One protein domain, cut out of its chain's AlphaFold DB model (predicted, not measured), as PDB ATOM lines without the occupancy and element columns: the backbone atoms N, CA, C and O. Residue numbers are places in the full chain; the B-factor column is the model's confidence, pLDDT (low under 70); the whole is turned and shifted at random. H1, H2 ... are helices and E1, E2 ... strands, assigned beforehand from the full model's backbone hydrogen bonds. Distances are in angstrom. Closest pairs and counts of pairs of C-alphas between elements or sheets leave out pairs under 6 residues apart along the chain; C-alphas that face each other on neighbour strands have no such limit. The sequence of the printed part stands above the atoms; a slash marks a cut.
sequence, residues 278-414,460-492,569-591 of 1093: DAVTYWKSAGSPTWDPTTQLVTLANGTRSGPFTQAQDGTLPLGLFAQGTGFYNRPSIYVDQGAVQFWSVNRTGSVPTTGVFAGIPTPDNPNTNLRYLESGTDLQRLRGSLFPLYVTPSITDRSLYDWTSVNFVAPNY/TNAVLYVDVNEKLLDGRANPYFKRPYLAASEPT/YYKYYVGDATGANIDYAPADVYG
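What this domain is: This is residues 278 to 414, 460 to 492 and 569 to 591 of the 1093 residues of an uncharacterized protein of Opitutae bacterium Tous-C8FEB (UniProt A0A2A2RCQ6). Little regular structure: one strongly twisted five-strand sheet is grazed by the short helices H1 and H3, while the hairpins E1-E2 and E5-E6 and the short helices H2 and H4 lie off it, and long loops such as residues 351 to 366 and 384 to 414 hold no named element. The 193 printed residues, 62 in named elements, mixed class, run H1 E1 E2 H2 H3 E3 E4 E5 E6 H4 E7 E8 E9. The mixed sheet's order is E4 E3 E9 E8 E7; the whole is compact, radius of gyration of the C-alphas 16.7 A, spanning 54 by 43 by 37 A.

How they stand to each other: Look first at E3, residues 333 to 337, parallel to E9, residues 569 to 573: N 336 and O 571 are 2.8 A apart. H1, residues 280 to 285, only grazes the sheet; its backbone O i to N i+4 pairs are within hydrogen-bond range.

Where its parts are: Find C-alpha 280 at (28.388, 39.605, 10.935), where H1 begins; E9 runs 12.8 A to C-alpha 573 at (16.501, 35.073, 5.532). E8, residues 484 to 489, spans 16.5 A.

The domain as a whole: Gaps across the cuts are 15.6 A, 414 to 460, and 11.6 A, 492 to 569, between C-alphas. Twelve residues are under 70 pLDDT, among them 588 to 591.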
ATOM      1  N   ASP A 278      31.923  36.097   6.206       90.44
ATOM      2  CA  ASP A 278      31.509  36.699   7.466       90.44
ATOM      3  C   ASP A 278      31.465  38.231   7.371       90.44
ATOM      4  O   ASP A 278      32.505  38.892   7.388       90.44
ATOM      5  N   ALA A 279      30.260  38.800   7.268       90.94
ATOM      6  CA  ALA A 279      30.034  40.231   7.489       90.94
ATOM      7  C   ALA A 279      29.398  40.525   8.863       90.94
ATOM      8  O   ALA A 279      29.208  41.689   9.215       90.94
ATOM      9  N   VAL A 280      29.102  39.491   9.657       93.50
ATOM     10  CA  VAL A 280      28.388  39.605  10.935       93.50
ATOM     11  C   VAL A 280      29.351  39.930  12.068       93.50
ATOM     12  O   VAL A 280      29.094  40.850  12.842       93.50
ATOM     13  N   THR A 281      30.471  39.210  12.172       93.50
ATOM     14  CA  THR A 281      31.428  39.371  13.279       93.50
ATOM     15  C   THR A 281      31.997  40.784  13.321       93.50
ATOM     16  O   THR A 281      32.038  41.400  14.383       93.50
ATOM     17  N   TYR A 282      32.363  41.336  12.160       92.38
ATOM     18  CA  TYR A 282      32.865  42.709  12.061       92.38
ATOM     19  C   TYR A 282      31.790  43.752  12.394       92.38
ATOM     20  O   TYR A 282      32.054  44.727  13.091       92.38
ATOM     21  N   TRP A 283      30.559  43.544  11.922       93.56
ATOM     22  CA  TRP A 283      29.440  44.427  12.249       93.56
ATOM     23  C   TRP A 283      29.147  44.426  13.758       93.56
ATOM     24  O   TRP A 283      28.982  45.493  14.350       93.56
ATOM     25  N   LYS A 284      29.173  43.253  14.406       93.56
ATOM     26  CA  LYS A 284      29.057  43.131  15.867       93.56
ATOM     27  C   LYS A 284      30.200  43.840  16.591       93.56
ATOM     28  O   LYS A 284      29.941  44.562  17.550       93.56
ATOM     29  N   SER A 285      31.448  43.684  16.139       93.44
ATOM     30  CA  SER A 285      32.600  44.338  16.779       93.44
ATOM     31  C   SER A 285      32.598  45.858  16.604       93.44
ATOM     32  O   SER A 285      33.100  46.565  17.472       93.44
ATOM     33  N   ALA A 286      31.986  46.372  15.534       92.69
ATOM     34  CA  ALA A 286      31.714  47.798  15.346       92.69
ATOM     35  C   ALA A 286      30.543  48.321  16.209       92.69
ATOM     36  O   ALA A 286      30.164  49.488  16.102       92.69
ATOM     37  N   GLY A 287      29.964  47.472  17.066       94.25
ATOM     38  CA  GLY A 287      28.869  47.828  17.961       94.25
ATOM     39  C   GLY A 287      27.488  47.782  17.304       94.25
ATOM     40  O   GLY A 287      26.571  48.472  17.746       94.25
ATOM     41  N   SER A 288      27.340  46.967  16.256       94.62
ATOM     42  CA  SER A 288      26.074  46.696  15.571       94.62
ATOM     43  C   SER A 288      25.311  47.949  15.110       94.62
ATOM     44  O   SER A 288      24.120  48.072  15.410       94.62
ATOM     45  N   PRO A 289      25.956  48.886  14.389       95.56
ATOM     46  CA  PRO A 289      25.288  50.100  13.937       95.56
ATOM     47  C   PRO A 289      24.132  49.790  12.984       95.56
ATOM     48  O   PRO A 289      24.174  48.818  12.221       95.56
ATOM     49  N   THR A 290      23.107  50.638  13.020       96.38
ATOM     50  CA  THR A 290      21.878  50.498  12.226       96.38
ATOM     51  C   THR A 290      21.564  51.773  11.462       96.38
ATOM     52  O   THR A 290      22.128  52.830  11.737       96.38
ATOM     53  N   TRP A 291      20.698  51.673  10.460       96.94
ATOM     54  CA  TRP A 291      20.438  52.734   9.496       96.94
ATOM     55  C   TRP A 291      18.952  53.070   9.420       96.94
ATOM     56  O   TRP A 291      18.132  52.196   9.137       96.94
ATOM     57  N   ASP A 292      18.601  54.342   9.606       97.44
ATOM     58  CA  ASP A 292      17.278  54.863   9.263       97.44
ATOM     59  C   ASP A 292      17.340  55.506   7.863       97.44
ATOM     60  O   ASP A 292      17.831  56.633   7.721       97.44
ATOM     61  N   PRO A 293      16.816  54.839   6.814       95.75
ATOM     62  CA  PRO A 293      16.890  55.356   5.451       95.75
ATOM     63  C   PRO A 293      16.112  56.656   5.249       95.75
ATOM     64  O   PRO A 293      16.461  57.436   4.364       95.75
ATOM     65  N   THR A 294      15.080  56.911   6.060       95.31
ATOM     66  CA  THR A 294      14.204  58.083   5.905       95.31
ATOM     67  C   THR A 294      14.849  59.361   6.418       95.31
ATOM     68  O   THR A 294      14.684  60.421   5.818       95.31
ATOM     69  N   THR A 295      15.621  59.258   7.500       96.19
ATOM     70  CA  THR A 295      16.347  60.391   8.095       96.19
ATOM     71  C   THR A 295      17.812  60.440   7.673       96.19
ATOM     72  O   THR A 295      18.479  61.442   7.912       96.19
ATOM     73  N   GLN A 296      18.304  59.385   7.019       95.62
ATOM     74  CA  GLN A 296      19.705  59.196   6.644       95.62
ATOM     75  C   GLN A 296      20.645  59.177   7.859       95.62
ATOM     76  O   GLN A 296      21.822  59.527   7.746       95.62
ATOM     77  N   LEU A 297      20.125  58.800   9.030       96.31
ATOM     78  CA  LEU A 297      20.875  58.731  10.278       96.31
ATOM     79  C   LEU A 297      21.324  57.298  10.558       96.31
ATOM     80  O   LEU A 297      20.583  56.338  10.348       96.31
ATOM     81  N   VAL A 298      22.535  57.176  11.087       96.69
ATOM     82  CA  VAL A 298      23.075  55.939  11.647       96.69
ATOM     83  C   VAL A 298      22.866  55.952  13.153       96.69
ATOM     84  O   VAL A 298      23.285  56.901  13.814       96.69
ATOM     85  N   THR A 299      22.278  54.898  13.709       96.69
ATOM     86  CA  THR A 299      22.251  54.671  15.158       96.69
ATOM     87  C   THR A 299      23.476  53.848  15.549       96.69
ATOM     88  O   THR A 299      23.695  52.753  15.030       96.69
ATOM     89  N   LEU A 300      24.304  54.391  16.441       93.62
ATOM     90  CA  LEU A 300      25.517  53.750  16.950       93.62
ATOM     91  C   LEU A 300      25.219  52.882  18.182       93.62
ATOM     92  O   LEU A 300      24.152  52.973  18.785       93.62
ATOM     93  N   ALA A 301      26.202  52.083  18.600       87.69
ATOM     94  CA  ALA A 301      26.100  51.147  19.725       87.69
ATOM     95  C   ALA A 301      25.601  51.776  21.038       87.69
ATOM     96  O   ALA A 301      24.876  51.151  21.805       87.69
ATOM     97  N   ASN A 302      25.983  53.029  21.294       88.88
ATOM     98  CA  ASN A 302      25.595  53.789  22.482       88.88
ATOM     99  C   ASN A 302      24.208  54.458  22.354       88.88
ATOM    100  O   ASN A 302      23.860  55.301  23.177       88.88
ATOM    101  N   GLY A 303      23.449  54.151  21.297       89.12
ATOM    102  CA  GLY A 303      22.147  54.747  20.990       89.12
ATOM    103  C   GLY A 303      22.212  56.147  20.368       89.12
ATOM    104  O   GLY A 303      21.173  56.699  20.006       89.12
ATOM    105  N   THR A 304      23.405  56.730  20.209       93.88
ATOM    106  CA  THR A 304      23.564  58.055  19.590       93.88
ATOM    107  C   THR A 304      23.303  57.968  18.091       93.88
ATOM    108  O   THR A 304      23.765  57.041  17.424       93.88
ATOM    109  N   ARG A 305      22.595  58.961  17.547       95.31
ATOM    110  CA  ARG A 305      22.356  59.096  16.107       95.31
ATOM    111  C   ARG A 305      23.402  60.011  15.468       95.31
ATOM    112  O   ARG A 305      23.688  61.079  15.999       95.31
ATOM    113  N   SER A 306      23.958  59.594  14.335       93.75
ATOM    114  CA  SER A 306      24.980  60.310  13.563       93.75
ATOM    115  C   SER A 306      24.528  60.489  12.112       93.75
ATOM    116  O   SER A 306      23.908  59.588  11.550       93.75
ATOM    117  N   GLY A 307      24.829  61.635  11.498       89.81
ATOM    118  CA  GLY A 307      24.415  61.984  10.134       89.81
ATOM    119  C   GLY A 307      23.656  63.319  10.064       89.81
ATOM    120  O   GLY A 307      23.732  64.102  11.013       89.81
ATOM    121  N   PRO A 308      22.923  63.596   8.968       92.81
ATOM    122  CA  PRO A 308      22.586  62.686   7.868       92.81
ATOM    123  C   PRO A 308      23.772  62.326   6.957       92.81
ATOM    124  O   PRO A 308      24.618  63.170   6.671       92.81
ATOM    125  N   PHE A 309      23.812  61.084   6.465       92.88
ATOM    126  CA  PHE A 309      24.780  60.613   5.467       92.88
ATOM    127  C   PHE A 309      24.140  60.527   4.075       92.88
ATOM    128  O   PHE A 309      23.454  59.558   3.721       92.88
ATOM    129  N   THR A 310      24.409  61.531   3.245       91.06
ATOM    130  CA  THR A 310      24.009  61.526   1.830       91.06
ATOM    131  C   THR A 310      24.783  60.464   1.040       91.06
ATOM    132  O   THR A 310      25.805  59.958   1.502       91.06
ATOM    133  N   GLN A 311      24.340  60.131  -0.177       87.06
ATOM    134  CA  GLN A 311      25.044  59.167  -1.038       87.06
ATOM    135  C   GLN A 311      26.510  59.569  -1.287       87.06
ATOM    136  O   GLN A 311      27.399  58.721  -1.315       87.06
ATOM    137  N   ALA A 312      26.793  60.866  -1.431       83.94
ATOM    138  CA  ALA A 312      28.156  61.361  -1.627       83.94
ATOM    139  C   ALA A 312      29.090  61.030  -0.443       83.94
ATOM    140  O   ALA A 312      30.308  61.014  -0.601       83.94
ATOM    141  N   GLN A 313      28.515  60.731   0.725       87.62
ATOM    142  CA  GLN A 313      29.208  60.395   1.967       87.62
ATOM    143  C   GLN A 313      29.210  58.881   2.257       87.62
ATOM    144  O   GLN A 313      29.609  58.472   3.346       87.62
ATOM    145  N   ASP A 314      28.822  58.028   1.297       83.38
ATOM    146  CA  ASP A 314      28.866  56.560   1.447       83.38
ATOM    147  C   ASP A 314      30.278  56.053   1.806       83.38
ATOM    148  O   ASP A 314      30.445  55.117   2.590       83.38
ATOM    149  N   GLY A 315      31.321  56.715   1.290       77.31
ATOM    150  CA  GLY A 315      32.716  56.399   1.612       77.31
ATOM    151  C   GLY A 315      33.101  56.657   3.075       77.31
ATOM    152  O   GLY A 315      34.066  56.070   3.556       77.31
ATOM    153  N   THR A 316      32.340  57.486   3.793       83.06
ATOM    154  CA  THR A 316      32.595  57.883   5.188       83.06
ATOM    155  C   THR A 316      31.570  57.312   6.168       83.06
ATOM    156  O   THR A 316      31.493  57.774   7.304       83.06
ATOM    157  N   LEU A 317      30.770  56.326   5.747       88.38
ATOM    158  CA  LEU A 317      29.842  55.638   6.645       88.38
ATOM    159  C   LEU A 317      30.589  55.036   7.854       88.38
ATOM    160  O   LEU A 317      31.726  54.562   7.694       88.38
ATOM    161  N   PRO A 318      29.955  55.024   9.045       90.44
ATOM    162  CA  PRO A 318      30.464  54.316  10.212       90.44
ATOM    163  C   PRO A 318      30.794  52.850   9.902       90.44
ATOM    164  O   PRO A 318      30.143  52.211   9.073       90.44
ATOM    165  N   LEU A 319      31.814  52.323  10.583       89.19
ATOM    166  CA  LEU A 319      32.286  50.948  10.395       89.19
ATOM    167  C   LEU A 319      31.154  49.940  10.615       89.19
ATOM    168  O   LEU A 319      30.298  50.147  11.465       89.19
ATOM    169  N   GLY A 320      31.150  48.841   9.862       88.88
ATOM    170  CA  GLY A 320      30.098  47.821   9.938       88.88
ATOM    171  C   GLY A 320      28.902  48.083   9.016       88.88
ATOM    172  O   GLY A 320      28.145  47.149   8.753       88.88
ATOM    173  N   LEU A 321      28.754  49.300   8.480       91.69
ATOM    174  CA  LEU A 321      27.779  49.630   7.441       91.69
ATOM    175  C   LEU A 321      28.448  49.749   6.074       91.69
ATOM    176  O   LEU A 321      29.556  50.269   5.929       91.69
ATOM    177  N   PHE A 322      27.745  49.278   5.055       85.88
ATOM    178  CA  PHE A 322      28.242  49.210   3.694       85.88
ATOM    179  C   PHE A 322      27.160  49.642   2.701       85.88
ATOM    180  O   PHE A 322      26.057  49.098   2.667       85.88
ATOM    181  N   ALA A 323      27.499  50.622   1.864       84.44
ATOM    182  CA  ALA A 323      26.729  50.968   0.679       84.44
ATOM    183  C   ALA A 323      27.274  50.172  -0.516       84.44
ATOM    184  O   ALA A 323      28.393  50.403  -0.976       84.44
ATOM    185  N   GLN A 324      26.485  49.224  -1.018       71.69
ATOM    186  CA  GLN A 324      26.819  48.462  -2.225       71.69
ATOM    187  C   GLN A 324      26.882  49.331  -3.486       71.69
ATOM    188  O   GLN A 324      26.296  50.405  -3.573       71.69
ATOM    189  N   GLY A 325      27.528  48.804  -4.529       68.00
ATOM    190  CA  GLY A 325      27.499  49.391  -5.869       68.00
ATOM    191  C   GLY A 325      26.227  49.068  -6.669       68.00
ATOM    192  O   GLY A 325      25.197  48.637  -6.147       68.00
ATOM    193  N   THR A 326      26.329  49.207  -7.993       59.62
ATOM    194  CA  THR A 326      25.253  48.970  -8.981       59.62
ATOM    195  C   THR A 326      24.639  47.560  -8.946       59.62
ATOM    196  O   THR A 326      23.593  47.327  -9.547       59.62
ATOM    197  N   GLY A 327      25.266  46.605  -8.250       71.56
ATOM    198  CA  GLY A 327      24.745  45.258  -7.994       71.56
ATOM    199  C   GLY A 327      23.420  45.260  -7.223       71.56
ATOM    200  O   GLY A 327      22.439  44.677  -7.680       71.56
ATOM    201  N   PHE A 328      23.398  45.963  -6.092       85.94
ATOM    202  CA  PHE A 328      22.282  45.997  -5.145       85.94
ATOM    203  C   PHE A 328      21.273  47.103  -5.464       85.94
ATOM    204  O   PHE A 328      20.080  46.836  -5.569       85.94
ATOM    205  N   TYR A 329      21.732  48.343  -5.672       89.06
ATOM    206  CA  TYR A 329      20.815  49.478  -5.819       89.06
ATOM    207  C   TYR A 329      19.993  49.450  -7.107       89.06
ATOM    208  O   TYR A 329      18.834  49.852  -7.082       89.06
ATOM    209  N   ASN A 330      20.553  48.940  -8.208       87.19
ATOM    210  CA  ASN A 330      19.863  48.906  -9.503       87.19
ATOM    211  C   ASN A 330      18.838  47.770  -9.625       87.19
ATOM    212  O   ASN A 330      18.150  47.686 -10.638       87.19
ATOM    213  N   ARG A 331      18.751  46.883  -8.628       89.12
ATOM    214  CA  ARG A 331      17.894  45.694  -8.648       89.12
ATOM    215  C   ARG A 331      16.960  45.725  -7.443       89.12
ATOM    216  O   ARG A 331      17.456  45.716  -6.321       89.12
ATOM    217  N   PRO A 332      15.635  45.745  -7.631       91.69
ATOM    218  CA  PRO A 332      14.688  45.570  -6.544       91.69
ATOM    219  C   PRO A 332      14.951  44.281  -5.759       91.69
ATOM    220  O   PRO A 332      15.228  43.226  -6.339       91.69
ATOM    221  N   SER A 333      14.864  44.363  -4.433       92.31
ATOM    222  CA  SER A 333      15.090  43.229  -3.550       92.31
ATOM    223  C   SER A 333      13.835  42.412  -3.312       92.31
ATOM    224  O   SER A 333      12.807  42.965  -2.930       92.31
ATOM    225  N   ILE A 334      13.959  41.094  -3.467       90.88
ATOM    226  CA  ILE A 334      12.944  40.108  -3.086       90.88
ATOM    227  C   ILE A 334      13.348  39.511  -1.741       90.88
ATOM    228  O   ILE A 334      14.434  38.947  -1.604       90.88
ATOM    229  N   TYR A 335      12.468  39.646  -0.757       92.75
ATOM    230  CA  TYR A 335      12.641  39.148   0.600       92.75
ATOM    231  C   TYR A 335      12.035  37.749   0.651       92.75
ATOM    232  O   TYR A 335      10.821  37.588   0.509       92.75
ATOM    233  N   VAL A 336      12.896  36.748   0.804       90.19
ATOM    234  CA  VAL A 336      12.521  35.339   0.884       90.19
ATOM    235  C   VAL A 336      12.674  34.888   2.324       90.19
ATOM    236  O   VAL A 336      13.775  34.920   2.871       90.19
ATOM    237  N   ASP A 337      11.578  34.437   2.923       89.56
ATOM    238  CA  ASP A 337      11.581  33.879   4.271       89.56
ATOM    239  C   ASP A 337      10.682  32.646   4.323       89.56
ATOM    240  O   ASP A 337       9.594  32.643   3.740       89.56
ATOM    241  N   GLN A 338      11.168  31.592   4.982       85.06
ATOM    242  CA  GLN A 338      10.483  30.296   5.103       85.06
ATOM    243  C   GLN A 338       9.959  29.738   3.758       85.06
ATOM    244  O   GLN A 338       8.902  29.118   3.689       85.06
ATOM    245  N   GLY A 339      10.701  29.966   2.666       79.38
ATOM    246  CA  GLY A 339      10.381  29.437   1.331       79.38
ATOM    247  C   GLY A 339       9.341  30.228   0.539       79.38
ATOM    248  O   GLY A 339       8.956  29.789  -0.541       79.38
ATOM    249  N   ALA A 340       8.918  31.395   1.028       86.44
ATOM    250  CA  ALA A 340       7.961  32.256   0.345       86.44
ATOM    251  C   ALA A 340       8.521  33.662   0.104       86.44
ATOM    252  O   ALA A 340       9.318  34.186   0.886       86.44
ATOM    253  N   VAL A 341       8.073  34.281  -0.991       88.50
ATOM    254  CA  VAL A 341       8.299  35.706  -1.254       88.50
ATOM    255  C   VAL A 341       7.379  36.506  -0.347       88.50
ATOM    256  O   VAL A 341       6.161  36.453  -0.487       88.50
ATOM    257  N   GLN A 342       7.969  37.257   0.573       90.56
ATOM    258  CA  GLN A 342       7.224  38.042   1.552       90.56
ATOM    259  C   GLN A 342       7.061  39.503   1.128       90.56
ATOM    260  O   GLN A 342       6.055  40.144   1.422       90.56
ATOM    261  N   PHE A 343       8.082  40.060   0.473       90.56
ATOM    262  CA  PHE A 343       8.124  41.471   0.111       90.56
ATOM    263  C   PHE A 343       9.030  41.703  -1.099       90.56
ATOM    264  O   PHE A 343      10.055  41.035  -1.248       90.56
ATOM    265  N   TRP A 344       8.670  42.661  -1.953       92.62
ATOM    266  CA  TRP A 344       9.457  43.044  -3.121       92.62
ATOM    267  C   TRP A 344       9.478  44.565  -3.277       92.62
ATOM    268  O   TRP A 344       8.441  45.197  -3.451       92.62
ATOM    269  N   SER A 345      10.664  45.169  -3.181       94.44
ATOM    270  CA  SER A 345      10.812  46.630  -3.179       94.44
ATOM    271  C   SER A 345      12.132  47.075  -3.783       94.44
ATOM    272  O   SER A 345      13.141  46.379  -3.679       94.44
ATOM    273  N   VAL A 346      12.157  48.282  -4.346       94.62
ATOM    274  CA  VAL A 346      13.412  48.957  -4.709       94.62
ATOM    275  C   VAL A 346      14.324  49.119  -3.487       94.62
ATOM    276  O   VAL A 346      13.848  49.301  -2.364       94.62
ATOM    277  N   ASN A 347      15.640  49.073  -3.716       94.31
ATOM    278  CA  ASN A 347      16.651  49.294  -2.674       94.31
ATOM    279  C   ASN A 347      17.045  50.766  -2.509       94.31
ATOM    280  O   ASN A 347      17.724  51.137  -1.552       94.31
ATOM    281  N   ARG A 348      16.634  51.604  -3.459       93.88
ATOM    282  CA  ARG A 348      16.909  53.034  -3.509       93.88
ATOM    283  C   ARG A 348      15.879  53.704  -4.408       93.88
ATOM    284  O   ARG A 348      15.525  53.139  -5.441       93.88
ATOM    285  N   THR A 349      15.387  54.878  -4.023       93.62
ATOM    286  CA  THR A 349      14.438  55.611  -4.873       93.62
ATOM    287  C   THR A 349      15.157  56.373  -5.984       93.62
ATOM    288  O   THR A 349      16.372  56.595  -5.943       93.62
ATOM    289  N   GLY A 350      14.405  56.736  -7.020       90.06
ATOM    290  CA  GLY A 350      14.914  57.431  -8.194       90.06
ATOM    291  C   GLY A 350      14.221  58.761  -8.437       90.06
ATOM    292  O   GLY A 350      13.132  59.001  -7.924       90.06
ATOM    293  N   SER A 351      14.853  59.612  -9.237       91.44
ATOM    294  CA  SER A 351      14.218  60.762  -9.881       91.44
ATOM    295  C   SER A 351      13.649  60.367 -11.248       91.44
ATOM    296  O   SER A 351      14.044  59.352 -11.831       91.44
ATOM    297  N   VAL A 352      12.772  61.204 -11.814       91.06
ATOM    298  CA  VAL A 352      12.367  61.048 -13.220       91.06
ATOM    299  C   VAL A 352      13.618  61.195 -14.105       91.06
ATOM    300  O   VAL A 352      14.344  62.183 -13.947       91.06
ATOM    301  N   PRO A 353      13.928  60.228 -14.988       87.12
ATOM    302  CA  PRO A 353      15.069  60.333 -15.888       87.12
ATOM    303  C   PRO A 353      14.917  61.528 -16.833       87.12
ATOM    304  O   PRO A 353      13.823  61.812 -17.317       87.12
ATOM    305  N   THR A 354      16.022  62.203 -17.139       85.94
ATOM    306  CA  THR A 354      16.058  63.336 -18.082       85.94
ATOM    307  C   THR A 354      16.616  62.956 -19.454       85.94
ATOM    308  O   THR A 354      16.494  63.722 -20.404       85.94
ATOM    309  N   THR A 355      17.208  61.765 -19.580       75.88
ATOM    310  CA  THR A 355      17.867  61.266 -20.796       75.88
ATOM    311  C   THR A 355      17.600  59.773 -20.996       75.88
ATOM    312  O   THR A 355      17.319  59.056 -20.036       75.88
ATOM    313  N   GLY A 356      17.767  59.280 -22.226       74.00
ATOM    314  CA  GLY A 356      17.602  57.862 -22.563       74.00
ATOM    315  C   GLY A 356      16.146  57.451 -22.808       74.00
ATOM    316  O   GLY A 356      15.253  58.289 -22.882       74.00
ATOM    317  N   VAL A 357      15.910  56.142 -22.940       70.62
ATOM    318  CA  VAL A 357      14.610  55.567 -23.357       70.62
ATOM    319  C   VAL A 357      13.477  55.844 -22.352       70.62
ATOM    320  O   VAL A 357      12.308  55.807 -22.718       70.62
ATOM    321  N   PHE A 358      13.813  56.172 -21.101       78.19
ATOM    322  CA  PHE A 358      12.853  56.506 -20.042       78.19
ATOM    323  C   PHE A 358      12.806  58.002 -19.696       78.19
ATOM    324  O   PHE A 358      12.286  58.365 -18.642       78.19
ATOM    325  N   ALA A 359      13.352  58.884 -20.541       85.12
ATOM    326  CA  ALA A 359      13.291  60.325 -20.305       85.12
ATOM    327  C   ALA A 359      11.832  60.794 -20.124       85.12
ATOM    328  O   ALA A 359      10.978  60.530 -20.966       85.12
ATOM    329  N   GLY A 360      11.541  61.460 -19.003       86.94
ATOM    330  CA  GLY A 360      10.194  61.922 -18.648       86.94
ATOM    331  C   GLY A 360       9.235  60.837 -18.134       86.94
ATOM    332  O   GLY A 360       8.101  61.155 -17.781       86.94
ATOM    333  N   ILE A 361       9.663  59.571 -18.053       87.69
ATOM    334  CA  ILE A 361       8.841  58.448 -17.586       87.69
ATOM    335  C   ILE A 361       9.274  58.059 -16.163       87.69
ATOM    336  O   ILE A 361      10.416  57.641 -15.971       87.69
ATOM    337  N   PRO A 362       8.393  58.143 -15.147       89.75
ATOM    338  CA  PRO A 362       8.694  57.635 -13.809       89.75
ATOM    339  C   PRO A 362       9.006  56.137 -13.850       89.75
ATOM    340  O   PRO A 362       8.236  55.361 -14.414       89.75
ATOM    341  N   THR A 363      10.130  55.732 -13.258       89.31
ATOM    342  CA  THR A 363      10.643  54.360 -13.355       89.31
ATOM    343  C   THR A 363      11.394  53.935 -12.087       89.31
ATOM    344  O   THR A 363      12.091  54.764 -11.494       89.31
ATOM    345  N   PRO A 364      11.316  52.652 -11.684       89.69
ATOM    346  CA  PRO A 364      12.205  52.073 -10.679       89.69
ATOM    347  C   PRO A 364      13.648  51.851 -11.188       89.69
ATOM    348  O   PRO A 364      14.531  51.576 -10.380       89.69
ATOM    349  N   ASP A 365      13.922  51.992 -12.493       86.88
ATOM    350  CA  ASP A 365      15.230  51.737 -13.139       86.88
ATOM    351  C   ASP A 365      16.165  52.968 -13.171       86.88
ATOM    352  O   ASP A 365      17.034  53.077 -14.033       86.88
ATOM    353  N   ASN A 366      15.999  53.921 -12.244       88.00
ATOM    354  CA  ASN A 366      16.883  55.091 -12.103       88.00
ATOM    355  C   ASN A 366      17.210  55.445 -10.631       88.00
ATOM    356  O   ASN A 366      16.936  56.559 -10.182       88.00
ATOM    357  N   PRO A 367      17.766  54.514  -9.834       87.56
ATOM    358  CA  PRO A 367      17.953  54.701  -8.394       87.56
ATOM    359  C   PRO A 367      19.115  55.655  -8.071       87.56
ATOM    360  O   PRO A 367      20.279  55.251  -7.995       87.56
ATOM    361  N   ASN A 368      18.803  56.934  -7.854       88.19
ATOM    362  CA  ASN A 368      19.793  58.013  -7.755       88.19
ATOM    363  C   ASN A 368      19.568  59.006  -6.592       88.19
ATOM    364  O   ASN A 368      20.336  59.954  -6.457       88.19
ATOM    365  N   THR A 369      18.582  58.794  -5.715       91.12
ATOM    366  CA  THR A 369      18.292  59.715  -4.594       91.12
ATOM    367  C   THR A 369      19.047  59.336  -3.310       91.12
ATOM    368  O   THR A 369      19.706  58.300  -3.247       91.12
ATOM    369  N   ASN A 370      18.953  60.138  -2.244       91.81
ATOM    370  CA  ASN A 370      19.550  59.786  -0.948       91.81
ATOM    371  C   ASN A 370      18.754  58.730  -0.154       91.81
ATOM    372  O   ASN A 370      19.316  58.127   0.762       91.81
ATOM    373  N   LEU A 371      17.486  58.482  -0.508       93.75
ATOM    374  CA  LEU A 371      16.614  57.518   0.167       93.75
ATOM    375  C   LEU A 371      16.954  56.096  -0.309       93.75
ATOM    376  O   LEU A 371      16.554  55.677  -1.399       93.75
ATOM    377  N   ARG A 372      17.754  55.383   0.490       94.44
ATOM    378  CA  ARG A 372      18.389  54.103   0.128       94.44
ATOM    379  C   ARG A 372      18.567  53.194   1.338       94.44
ATOM    380  O   ARG A 372      18.762  53.694   2.443       94.44
ATOM    381  N   TYR A 373      18.550  51.883   1.125       95.56
ATOM    382  CA  TYR A 373      18.967  50.909   2.135       95.56
ATOM    383  C   TYR A 373      20.491  50.801   2.215       95.56
ATOM    384  O   TYR A 373      21.180  51.071   1.239       95.56
ATOM    385  N   LEU A 374      21.007  50.346   3.354       93.94
ATOM    386  CA  LEU A 374      22.396  49.915   3.522       93.94
ATOM    387  C   LEU A 374      22.447  48.413   3.842       93.94
ATOM    388  O   LEU A 374      21.442  47.815   4.233       93.94
ATOM    389  N   GLU A 375      23.618  47.802   3.684       92.06
ATOM    390  CA  GLU A 375      23.897  46.436   4.139       92.06
ATOM    391  C   GLU A 375      24.891  46.461   5.310       92.06
ATOM    392  O   GLU A 375      25.679  47.399   5.456       92.06
ATOM    393  N   SER A 376      24.900  45.415   6.140       92.19
ATOM    394  CA  SER A 376      26.061  45.144   6.996       92.19
ATOM    395  C   SER A 376      27.278  44.816   6.123       92.19
ATOM    396  O   SER A 376      27.128  44.153   5.097       92.19
ATOM    397  N   GLY A 377      28.488  45.189   6.522       88.12
ATOM    398  CA  GLY A 377      29.676  44.843   5.745       88.12
ATOM    399  C   GLY A 377      30.986  45.082   6.476       88.12
ATOM    400  O   GLY A 377      31.023  45.604   7.586       88.12
ATOM    401  N   THR A 378      32.076  44.691   5.827       87.44
ATOM    402  CA  THR A 378      33.445  44.845   6.328       87.44
ATOM    403  C   THR A 378      34.200  45.936   5.576       87.44
ATOM    404  O   THR A 378      33.928  46.203   4.403       87.44
ATOM    405  N   ASP A 379      35.227  46.510   6.201       83.56
ATOM    406  CA  ASP A 379      36.135  47.423   5.497       83.56
ATOM    407  C   ASP A 379      36.864  46.747   4.342       83.56
ATOM    408  O   ASP A 379      37.101  47.378   3.315       83.56
ATOM    409  N   LEU A 380      37.142  45.447   4.464       82.50
ATOM    410  CA  LEU A 380      37.686  44.661   3.364       82.50
ATOM    411  C   LEU A 380      36.735  44.647   2.164       82.50
ATOM    412  O   LEU A 380      37.204  44.777   1.042       82.50
ATOM    413  N   GLN A 381      35.417  44.551   2.368       81.56
ATOM    414  CA  GLN A 381      34.444  44.662   1.273       81.56
ATOM    415  C   GLN A 381      34.390  46.081   0.698       81.56
ATOM    416  O   GLN A 381      34.378  46.240  -0.521       81.56
ATOM    417  N   ARG A 382      34.405  47.105   1.560       79.06
ATOM    418  CA  ARG A 382      34.321  48.516   1.153       79.06
ATOM    419  C   ARG A 382      35.547  48.994   0.376       79.06
ATOM    420  O   ARG A 382      35.411  49.723  -0.601       79.06
ATOM    421  N   LEU A 383      36.739  48.591   0.808       75.69
ATOM    422  CA  LEU A 383      38.018  49.160   0.371       75.69
ATOM    423  C   LEU A 383      38.840  48.198  -0.497       75.69
ATOM    424  O   LEU A 383      39.982  48.505  -0.837       75.69
ATOM    425  N   ARG A 384      38.279  47.050  -0.899       72.25
ATOM    426  CA  ARG A 384      38.969  46.066  -1.750       72.25
ATOM    427  C   ARG A 384      39.523  46.673  -3.036       72.25
ATOM    428  O   ARG A 384      40.660  46.413  -3.405       72.25
ATOM    429  N   GLY A 385      38.697  47.449  -3.737       61.06
ATOM    430  CA  GLY A 385      39.037  48.000  -5.051       61.06
ATOM    431  C   GLY A 385      40.101  49.100  -5.019       61.06
ATOM    432  O   GLY A 385      40.561  49.501  -6.084       61.06
ATOM    433  N   SER A 386      40.479  49.584  -3.832       64.62
ATOM    434  CA  SER A 386      41.414  50.694  -3.635       64.62
ATOM    435  C   SER A 386      42.581  50.302  -2.722       64.62
ATOM    436  O   SER A 386      43.715  50.156  -3.180       64.62
ATOM    437  N   LEU A 387      42.313  50.110  -1.429       69.06
ATOM    438  CA  LEU A 387      43.336  49.867  -0.415       69.06
ATOM    439  C   LEU A 387      43.657  48.379  -0.272       69.06
ATOM    440  O   LEU A 387      44.822  48.026  -0.232       69.06
ATOM    441  N   PHE A 388      42.686  47.469  -0.290       74.12
ATOM    442  CA  PHE A 388      42.952  46.060   0.038       74.12
ATOM    443  C   PHE A 388      42.759  45.085  -1.141       74.12
ATOM    444  O   PHE A 388      42.002  44.122  -1.012       74.12
ATOM    445  N   PRO A 389      43.454  45.258  -2.287       67.12
ATOM    446  CA  PRO A 389      43.216  44.456  -3.492       67.12
ATOM    447  C   PRO A 389      43.606  42.981  -3.332       67.12
ATOM    448  O   PRO A 389      43.088  42.128  -4.054       67.12
ATOM    449  N   LEU A 390      44.499  42.676  -2.384       71.69
ATOM    450  CA  LEU A 390      44.940  41.315  -2.064       71.69
ATOM    451  C   LEU A 390      44.093  40.627  -0.993       71.69
ATOM    452  O   LEU A 390      44.233  39.422  -0.795       71.69
ATOM    453  N   TYR A 391      43.262  41.378  -0.271       80.00
ATOM    454  CA  TYR A 391      42.529  40.839   0.860       80.00
ATOM    455  C   TYR A 391      41.143  40.390   0.442       80.00
ATOM    456  O   TYR A 391      40.455  40.969  -0.401       80.00
ATOM    457  N   VAL A 392      40.730  39.326   1.094       83.44
ATOM    458  CA  VAL A 392      39.474  38.650   0.882       83.44
ATOM    459  C   VAL A 392      38.854  38.550   2.277       83.44
ATOM    460  O   VAL A 392      39.527  38.112   3.207       83.44
ATOM    461  N   THR A 393      37.614  39.008   2.478       86.94
ATOM    462  CA  THR A 393      36.913  38.893   3.779       86.94
ATOM    463  C   THR A 393      37.083  37.484   4.372       86.94
ATOM    464  O   THR A 393      37.129  36.515   3.629       86.94
ATOM    465  N   PRO A 394      37.201  37.285   5.679       89.56
ATOM    466  CA  PRO A 394      37.238  35.926   6.204       89.56
ATOM    467  C   PRO A 394      35.930  35.155   5.962       89.56
ATOM    468  O   PRO A 394      34.858  35.745   5.780       89.56
ATOM    469  N   SER A 395      36.023  33.825   5.919       90.19
ATOM    470  CA  SER A 395      34.840  32.962   5.975       90.19
ATOM    471  C   SER A 395      34.469  32.653   7.422       90.19
ATOM    472  O   SER A 395      35.333  32.693   8.298       90.19
ATOM    473  N   ILE A 396      33.201  32.324   7.663       91.94
ATOM    474  CA  ILE A 396      32.703  31.981   8.995       91.94
ATOM    475  C   ILE A 396      33.410  30.719   9.501       91.94
ATOM    476  O   ILE A 396      33.419  29.688   8.831       91.94
ATOM    477  N   THR A 397      33.981  30.811  10.701       92.94
ATOM    478  CA  THR A 397      34.629  29.692  11.408       92.94
ATOM    479  C   THR A 397      33.992  29.378  12.754       92.94
ATOM    480  O   THR A 397      34.331  28.369  13.369       92.94
ATOM    481  N   ASP A 398      33.062  30.215  13.205       93.00
ATOM    482  CA  ASP A 398      32.326  30.019  14.442       93.00
ATOM    483  C   ASP A 398      31.029  29.246  14.165       93.00
ATOM    484  O   ASP A 398      30.181  29.690  13.385       93.00
ATOM    485  N   ARG A 399      30.867  28.090  14.826       92.44
ATOM    486  CA  ARG A 399      29.638  27.285  14.726       92.44
ATOM    487  C   ARG A 399      28.419  28.018  15.272       92.44
ATOM    488  O   ARG A 399      27.315  27.690  14.858       92.44
ATOM    489  N   SER A 400      28.609  28.996  16.162       93.00
ATOM    490  CA  SER A 400      27.516  29.822  16.677       93.00
ATOM    491  C   SER A 400      26.891  30.700  15.589       93.00
ATOM    492  O   SER A 400      25.719  31.030  15.694       93.00
ATOM    493  N   LEU A 401      27.644  31.038  14.531       93.75
ATOM    494  CA  LEU A 401      27.153  31.797  13.378       93.75
ATOM    495  C   LEU A 401      26.678  30.897  12.235       93.75
ATOM    496  O   LEU A 401      25.723  31.239  11.544       93.75
ATOM    497  N   TYR A 402      27.345  29.766  12.009       94.75
ATOM    498  CA  TYR A 402      26.945  28.785  11.001       94.75
ATOM    499  C   TYR A 402      27.401  27.382  11.396       94.75
ATOM    500  O   TYR A 402      28.599  27.091  11.399       94.75
ATOM    501  N   ASP A 403      26.454  26.480  11.646       94.00
ATOM    502  CA  ASP A 403      26.769  25.070  11.853       94.00
ATOM    503  C   ASP A 403      26.991  24.343  10.515       94.00
ATOM    504  O   ASP A 403      26.095  23.737   9.920       94.00
ATOM    505  N   TRP A 404      28.242  24.361  10.055       92.12
ATOM    506  CA  TRP A 404      28.676  23.653   8.849       92.12
ATOM    507  C   TRP A 404      28.601  22.124   8.944       92.12
ATOM    508  O   TRP A 404      28.883  21.451   7.953       92.12
ATOM    509  N   THR A 405      28.282  21.551  10.108       91.50
ATOM    510  CA  THR A 405      28.126  20.096  10.251       91.50
ATOM    511  C   THR A 405      26.719  19.623   9.895       91.50
ATOM    512  O   THR A 405      26.557  18.462   9.530       91.50
ATOM    513  N   SER A 406      25.726  20.519   9.916       91.62
ATOM    514  CA  SER A 406      24.314  20.156   9.754       91.62
ATOM    515  C   SER A 406      23.555  21.003   8.729       91.62
ATOM    516  O   SER A 406      22.655  20.475   8.079       91.62
ATOM    517  N   VAL A 407      23.926  22.267   8.495       93.88
ATOM    518  CA  VAL A 407      23.136  23.186   7.654       93.88
ATOM    519  C   VAL A 407      23.756  23.377   6.266       93.88
ATOM    520  O   VAL A 407      24.926  23.739   6.128       93.88
ATOM    521  N   ASN A 408      22.968  23.178   5.206       93.12
ATOM    522  CA  ASN A 408      23.355  23.505   3.830       93.12
ATOM    523  C   ASN A 408      22.913  24.933   3.461       93.12
ATOM    524  O   ASN A 408      21.764  25.149   3.081       93.12
ATOM    525  N   PHE A 409      23.821  25.910   3.510       90.69
ATOM    526  CA  PHE A 409      23.464  27.304   3.216       90.69
ATOM    527  C   PHE A 409      23.231  27.581   1.716       90.69
ATOM    528  O   PHE A 409      22.681  28.617   1.357       90.69
ATOM    529  N   VAL A 410      23.633  26.664   0.828       89.88
ATOM    530  CA  VAL A 410      23.410  26.760  -0.629       89.88
ATOM    531  C   VAL A 410      22.258  25.872  -1.102       89.88
ATOM    532  O   VAL A 410      22.174  25.546  -2.281       89.88
ATOM    533  N   ALA A 411      21.357  25.476  -0.200       89.31
ATOM    534  CA  ALA A 411      20.221  24.602  -0.494       89.31
ATOM    535  C   ALA A 411      19.334  25.005  -1.696       89.31
ATOM    536  O   ALA A 411      18.816  24.091  -2.337       89.31
ATOM    537  N   PRO A 412      19.178  26.292  -2.068       87.00
ATOM    538  CA  PRO A 412      18.453  26.675  -3.283       87.00
ATOM    539  C   PRO A 412      19.162  26.307  -4.598       87.00
ATOM    540  O   PRO A 412      18.552  26.383  -5.663       87.00
ATOM    541  N   ASN A 413      20.451  25.949  -4.567       88.25
ATOM    542  CA  ASN A 413      21.177  25.556  -5.772       88.25
ATOM    543  C   ASN A 413      20.873  24.105  -6.144       88.25
ATOM    544  O   ASN A 413      20.995  23.206  -5.308       88.25
ATOM    545  N   TYR A 414      20.586  23.858  -7.420       89.31
ATOM    546  CA  TYR A 414      20.415  22.502  -7.928       89.31
ATOM    547  C   TYR A 414      20.846  22.345  -9.386       89.31
ATOM    548  O   TYR A 414      20.851  23.287 -10.187       89.31
ATOM    549  N   THR A 460      28.426  34.145  -7.320       49.81
ATOM    550  CA  THR A 460      29.380  35.264  -7.185       49.81
ATOM    551  C   THR A 460      29.321  35.866  -5.768       49.81
ATOM    552  O   THR A 460      28.972  37.030  -5.616       49.81
ATOM    553  N   ASN A 461      29.684  35.092  -4.727       63.97
ATOM    554  CA  ASN A 461      29.941  35.545  -3.331       63.97
ATOM    555  C   ASN A 461      28.796  35.295  -2.336       63.97
ATOM    556  O   ASN A 461      27.974  36.168  -2.078       63.97
ATOM    557  N   ALA A 462      28.777  34.114  -1.713       80.44
ATOM    558  CA  ALA A 462      27.897  33.869  -0.574       80.44
ATOM    559  C   ALA A 462      28.432  34.568   0.686       80.44
ATOM    560  O   ALA A 462      29.438  34.145   1.259       80.44
ATOM    561  N   VAL A 463      27.762  35.640   1.105       87.88
ATOM    562  CA  VAL A 463      28.072  36.409   2.318       87.88
ATOM    563  C   VAL A 463      26.863  36.375   3.240       87.88
ATOM    564  O   VAL A 463      25.743  36.587   2.774       87.88
ATOM    565  N   LEU A 464      27.095  36.104   4.525       92.31
ATOM    566  CA  LEU A 464      26.084  36.261   5.563       92.31
ATOM    567  C   LEU A 464      26.042  37.727   5.990       92.31
ATOM    568  O   LEU A 464      27.007  38.235   6.562       92.31
ATOM    569  N   TYR A 465      24.926  38.382   5.695       93.12
ATOM    570  CA  TYR A 465      24.633  39.756   6.082       93.12
ATOM    571  C   TYR A 465      23.609  39.795   7.215       93.12
ATOM    572  O   TYR A 465      22.935  38.804   7.486       93.12
ATOM    573  N   VAL A 466      23.459  40.963   7.833       95.62
ATOM    574  CA  VAL A 466      22.371  41.321   8.747       95.62
ATOM    575  C   VAL A 466      21.595  42.477   8.129       95.62
ATOM    576  O   VAL A 466      22.201  43.419   7.610       95.62
ATOM    577  N   ASP A 467      20.262  42.440   8.174       95.69
ATOM    578  CA  ASP A 467      19.469  43.595   7.751       95.69
ATOM    579  C   ASP A 467      19.570  44.717   8.796       95.69
ATOM    580  O   ASP A 467      18.987  44.665   9.878       95.69
ATOM    581  N   VAL A 468      20.349  45.743   8.465       96.25
ATOM    582  CA  VAL A 468      20.656  46.884   9.339       96.25
ATOM    583  C   VAL A 468      19.638  48.021   9.242       96.25
ATOM    584  O   VAL A 468      19.783  49.023   9.942       96.25
ATOM    585  N   ASN A 469      18.624  47.908   8.381       97.00
ATOM    586  CA  ASN A 469      17.698  49.000   8.085       97.00
ATOM    587  C   ASN A 469      16.549  49.023   9.106       97.00
ATOM    588  O   ASN A 469      15.757  48.086   9.157       97.00
ATOM    589  N   GLU A 470      16.437  50.097   9.891       97.44
ATOM    590  CA  GLU A 470      15.417  50.278  10.941       97.44
ATOM    591  C   GLU A 470      13.999  50.395  10.359       97.44
ATOM    592  O   GLU A 470      13.014  49.941  10.948       97.44
ATOM    593  N   LYS A 471      13.896  51.010   9.178       97.25
ATOM    594  CA  LYS A 471      12.642  51.274   8.469       97.25
ATOM    595  C   LYS A 471      12.733  50.824   7.021       97.25
ATOM    596  O   LYS A 471      13.816  50.791   6.438       97.25
ATOM    597  N   LEU A 472      11.580  50.530   6.436       95.88
ATOM    598  CA  LEU A 472      11.418  50.461   4.991       95.88
ATOM    599  C   LEU A 472      11.571  51.867   4.389       95.88
ATOM    600  O   LEU A 472      11.421  52.874   5.086       95.88
ATOM    601  N   LEU A 473      11.849  51.961   3.086       95.31
ATOM    602  CA  LEU A 473      12.004  53.262   2.418       95.31
ATOM    603  C   LEU A 473      10.736  54.132   2.495       95.31
ATOM    604  O   LEU A 473      10.837  55.354   2.437       95.31
ATOM    605  N   ASP A 474       9.562  53.518   2.654       92.88
ATOM    606  CA  ASP A 474       8.282  54.212   2.836       92.88
ATOM    607  C   ASP A 474       8.013  54.683   4.277       92.88
ATOM    608  O   ASP A 474       6.976  55.282   4.552       92.88
ATOM    609  N   GLY A 475       8.956  54.445   5.193       93.75
ATOM    610  CA  GLY A 475       8.910  54.890   6.583       93.75
ATOM    611  C   GLY A 475       8.242  53.926   7.558       93.75
ATOM    612  O   GLY A 475       8.336  54.152   8.767       93.75
ATOM    613  N   ARG A 476       7.631  52.830   7.087       95.25
ATOM    614  CA  ARG A 476       7.154  51.758   7.976       95.25
ATOM    615  C   ARG A 476       8.331  51.086   8.687       95.25
ATOM    616  O   ARG A 476       9.444  51.060   8.167       95.25
ATOM    617  N   ALA A 477       8.096  50.511   9.865       96.62
ATOM    618  CA  ALA A 477       9.106  49.697  10.545       96.62
ATOM    619  C   ALA A 477       9.506  48.498   9.666       96.62
ATOM    620  O   ALA A 477       8.636  47.878   9.054       96.62
ATOM    621  N   ASN A 478      10.801  48.174   9.597       95.81
ATOM    622  CA  ASN A 478      11.278  47.020   8.835       95.81
ATOM    623  C   ASN A 478      11.042  45.716   9.628       95.81
ATOM    624  O   ASN A 478      11.698  45.518  10.653       95.81
ATOM    625  N   PRO A 479      10.181  44.787   9.165       94.88
ATOM    626  CA  PRO A 479       9.940  43.519   9.865       94.88
ATOM    627  C   PRO A 479      11.163  42.594   9.903       94.88
ATOM    628  O   PRO A 479      11.208  41.654  10.692       94.88
ATOM    629  N   TYR A 480      12.147  42.842   9.037       95.25
ATOM    630  CA  TYR A 480      13.356  42.035   8.915       95.25
ATOM    631  C   TYR A 480      14.550  42.610   9.665       95.25
ATOM    632  O   TYR A 480      15.638  42.042   9.617       95.25
ATOM    633  N   PHE A 481      14.356  43.734  10.353       96.25
ATOM    634  CA  PHE A 481      15.413  44.424  11.066       96.25
ATOM    635  C   PHE A 481      16.172  43.477  12.008       96.25
ATOM    636  O   PHE A 481      15.571  42.755  12.803       96.25
ATOM    637  N   LYS A 482      17.504  43.498  11.904       94.62
ATOM    638  CA  LYS A 482      18.480  42.651  12.612       94.62
ATOM    639  C   LYS A 482      18.470  41.162  12.267       94.62
ATOM    640  O   LYS A 482      19.249  40.416  12.856       94.62
ATOM    641  N   ARG A 483      17.667  40.717  11.300       95.81
ATOM    642  CA  ARG A 483      17.677  39.313  10.868       95.81
ATOM    643  C   ARG A 483      18.833  39.035   9.898       95.81
ATOM    644  O   ARG A 483      19.121  39.877   9.039       95.81
ATOM    645  N   PRO A 484      19.487  37.868   9.996       95.69
ATOM    646  CA  PRO A 484      20.546  37.469   9.091       95.69
ATOM    647  C   PRO A 484      19.980  36.948   7.765       95.69
ATOM    648  O   PRO A 484      18.963  36.248   7.726       95.69
ATOM    649  N   TYR A 485      20.662  37.268   6.665       93.62
ATOM    650  CA  TYR A 485      20.291  36.815   5.330       93.62
ATOM    651  C   TYR A 485      21.503  36.514   4.445       93.62
ATOM    652  O   TYR A 485      22.582  37.088   4.594       93.62
ATOM    653  N   LEU A 486      21.299  35.623   3.476       90.94
ATOM    654  CA  LEU A 486      22.218  35.374   2.368       90.94
ATOM    655  C   LEU A 486      21.698  36.074   1.115       90.94
ATOM    656  O   LEU A 486      20.506  36.017   0.804       90.94
ATOM    657  N   ALA A 487      22.596  36.719   0.380       84.62
ATOM    658  CA  ALA A 487      22.234  37.477  -0.808       84.62
ATOM    659  C   ALA A 487      22.562  36.751  -2.117       84.62
ATOM    660  O   ALA A 487      23.594  36.087  -2.237       84.62
ATOM    661  N   ALA A 488      21.720  36.958  -3.131       81.25
ATOM    662  CA  ALA A 488      21.986  36.558  -4.508       81.25
ATOM    663  C   ALA A 488      21.547  37.652  -5.490       81.25
ATOM    664  O   ALA A 488      20.360  37.949  -5.627       81.25
ATOM    665  N   SER A 489      22.505  38.237  -6.210       80.44
ATOM    666  CA  SER A 489      22.228  39.240  -7.242       80.44
ATOM    667  C   SER A 489      22.016  38.569  -8.595       80.44
ATOM    668  O   SER A 489      22.947  37.963  -9.117       80.44
ATOM    669  N   GLU A 490      20.841  38.763  -9.205       78.56
ATOM    670  CA  GLU A 490      20.550  38.337 -10.583       78.56
ATOM    671  C   GLU A 490      20.932  36.870 -10.864       78.56
ATOM    672  O   GLU A 490      21.786  36.573 -11.717       78.56
ATOM    673  N   PRO A 491      20.325  35.931 -10.126       77.12
ATOM    674  CA  PRO A 491      20.611  34.524 -10.301       77.12
ATOM    675  C   PRO A 491      20.375  34.112 -11.746       77.12
ATOM    676  O   PRO A 491      19.396  34.487 -12.394       77.12
ATOM    677  N   THR A 492      21.347  33.381 -12.270       81.19
ATOM    678  CA  THR A 492      21.365  32.960 -13.662       81.19
ATOM    679  C   THR A 492      21.191  31.455 -13.716       81.19
ATOM    680  O   THR A 492      21.891  30.714 -13.023       81.19
ATOM    681  N   TYR A 569      17.337  41.223  -6.729       88.44
ATOM    682  CA  TYR A 569      18.326  40.901  -5.698       88.44
ATOM    683  C   TYR A 569      17.644  40.112  -4.576       88.44
ATOM    684  O   TYR A 569      16.851  40.658  -3.811       88.44
ATOM    685  N   TYR A 570      17.928  38.824  -4.463       87.94
ATOM    686  CA  TYR A 570      17.276  37.969  -3.476       87.94
ATOM    687  C   TYR A 570      17.957  38.093  -2.116       87.94
ATOM    688  O   TYR A 570      19.178  37.965  -2.025       87.94
ATOM    689  N   LYS A 571      17.154  38.303  -1.069       90.69
ATOM    690  CA  LYS A 571      17.550  38.217   0.339       90.69
ATOM    691  C   LYS A 571      16.896  36.980   0.948       90.69
ATOM    692  O   LYS A 571      15.696  36.995   1.216       90.69
ATOM    693  N   TYR A 572      17.668  35.917   1.138       91.31
ATOM    694  CA  TYR A 572      17.214  34.693   1.793       91.31
ATOM    695  C   TYR A 572      17.454  34.808   3.293       91.31
ATOM    696  O   TYR A 572      18.599  34.688   3.729       91.31
ATOM    697  N   TYR A 573      16.404  35.052   4.074       93.56
ATOM    698  CA  TYR A 573      16.501  35.073   5.532       93.56
ATOM    699  C   TYR A 573      16.718  33.660   6.065       93.56
ATOM    700  O   TYR A 573      16.044  32.717   5.650       93.56
ATOM    701  N   VAL A 574      17.692  33.530   6.961       94.06
ATOM    702  CA  VAL A 574      18.206  32.237   7.450       94.06
ATOM    703  C   VAL A 574      18.188  32.119   8.971       94.06
ATOM    704  O   VAL A 574      18.633  31.110   9.511       94.06
ATOM    705  N   GLY A 575      17.681  33.142   9.654       93.56
ATOM    706  CA  GLY A 575      17.583  33.164  11.103       93.56
ATOM    707  C   GLY A 575      16.694  34.283  11.632       93.56
ATOM    708  O   GLY A 575      16.074  35.049  10.871       93.56
ATOM    709  N   ASP A 576      16.615  34.348  12.954       92.44
ATOM    710  CA  ASP A 576      15.851  35.356  13.684       92.44
ATOM    711  C   ASP A 576      16.666  36.637  13.978       92.44
ATOM    712  O   ASP A 576      17.765  36.837  13.467       92.44
ATOM    713  N   ALA A 577      16.089  37.590  14.717       89.69
ATOM    714  CA  ALA A 577      16.746  38.868  15.029       89.69
ATOM    715  C   ALA A 577      17.752  38.782  16.201       89.69
ATOM    716  O   ALA A 577      18.381  39.782  16.563       89.69
ATOM    717  N   THR A 578      17.885  37.608  16.813       87.12
ATOM    718  CA  THR A 578      18.774  37.286  17.929       87.12
ATOM    719  C   THR A 578      19.976  36.517  17.388       87.12
ATOM    720  O   THR A 578      19.872  35.725  16.467       87.12
ATOM    721  N   GLY A 579      21.174  36.767  17.916       83.44
ATOM    722  CA  GLY A 579      22.363  35.988  17.538       83.44
ATOM    723  C   GLY A 579      22.939  36.275  16.142       83.44
ATOM    724  O   GLY A 579      24.160  36.225  16.003       83.44
ATOM    725  N   ALA A 580      22.138  36.693  15.153       91.81
ATOM    726  CA  ALA A 580      22.561  36.976  13.774       91.81
ATOM    727  C   ALA A 580      23.292  35.791  13.107       91.81
ATOM    728  O   ALA A 580      24.316  35.960  12.441       91.81
ATOM    729  N   ASN A 581      22.777  34.585  13.323       93.88
ATOM    730  CA  ASN A 581      23.334  33.313  12.878       93.88
ATOM    731  C   ASN A 581      22.411  32.594  11.879       93.88
ATOM    732  O   ASN A 581      21.253  32.947  11.688       93.88
ATOM    733  N   ILE A 582      22.949  31.588  11.197       94.44
ATOM    734  CA  ILE A 582      22.185  30.701  10.319       94.44
ATOM    735  C   ILE A 582      21.508  29.646  11.199       94.44
ATOM    736  O   ILE A 582      22.143  28.659  11.572       94.44
ATOM    737  N   ASP A 583      20.232  29.854  11.512       93.00
ATOM    738  CA  ASP A 583      19.400  28.912  12.268       93.00
ATOM    739  C   ASP A 583      18.891  27.772  11.380       93.00
ATOM    740  O   ASP A 583      18.762  26.626  11.814       93.00
ATOM    741  N   TYR A 584      18.603  28.077  10.113       92.25
ATOM    742  CA  TYR A 584      18.074  27.123   9.147       92.25
ATOM    743  C   TYR A 584      18.634  27.356   7.743       92.25
ATOM    744  O   TYR A 584      19.048  28.451   7.364       92.25
ATOM    745  N   ALA A 585      18.648  26.288   6.943       91.12
ATOM    746  CA  ALA A 585      19.023  26.383   5.540       91.12
ATOM    747  C   ALA A 585      18.015  27.265   4.781       91.12
ATOM    748  O   ALA A 585      16.806  27.120   4.999       91.12
ATOM    749  N   PRO A 586      18.466  28.127   3.854       88.94
ATOM    750  CA  PRO A 586      17.550  28.879   3.013       88.94
ATOM    751  C   PRO A 586      16.710  27.906   2.185       88.94
ATOM    752  O   PRO A 586      17.235  27.010   1.519       88.94
ATOM    753  N   ALA A 587      15.394  28.067   2.258       75.75
ATOM    754  CA  ALA A 587      14.468  27.221   1.527       75.75
ATOM    755  C   ALA A 587      14.583  27.467   0.017       75.75
ATOM    756  O   ALA A 587      14.793  28.594  -0.439       75.75
ATOM    757  N   ASP A 588      14.432  26.395  -0.757       66.69
ATOM    758  CA  ASP A 588      14.333  26.480  -2.209       66.69
ATOM    759  C   ASP A 588      13.008  27.155  -2.578       66.69
ATOM    760  O   ASP A 588      11.944  26.717  -2.133       66.69
ATOM    761  N   VAL A 589      13.062  28.215  -3.384       64.25
ATOM    762  CA  VAL A 589      11.849  28.837  -3.918       64.25
ATOM    763  C   VAL A 589      11.585  28.242  -5.298       64.25
ATOM    764  O   VAL A 589      11.976  28.775  -6.346       64.25
ATOM    765  N   TYR A 590      10.921  27.085  -5.299       54.03
ATOM    766  CA  TYR A 590      10.345  26.517  -6.515       54.03
ATOM    767  C   TYR A 590       9.228  27.431  -7.011       54.03
ATOM    768  O   TYR A 590       8.321  27.770  -6.260       54.03
ATOM    769  N   GLY A 591       9.275  27.812  -8.288       54.66
ATOM    770  CA  GLY A 591       8.174  28.569  -8.882       54.66
ATOM    771  C   GLY A 591       8.069  30.016  -8.396       54.66
ATOM    772  O   GLY A 591       6.968  30.513  -8.222       54.66
TER     773      GLY A 591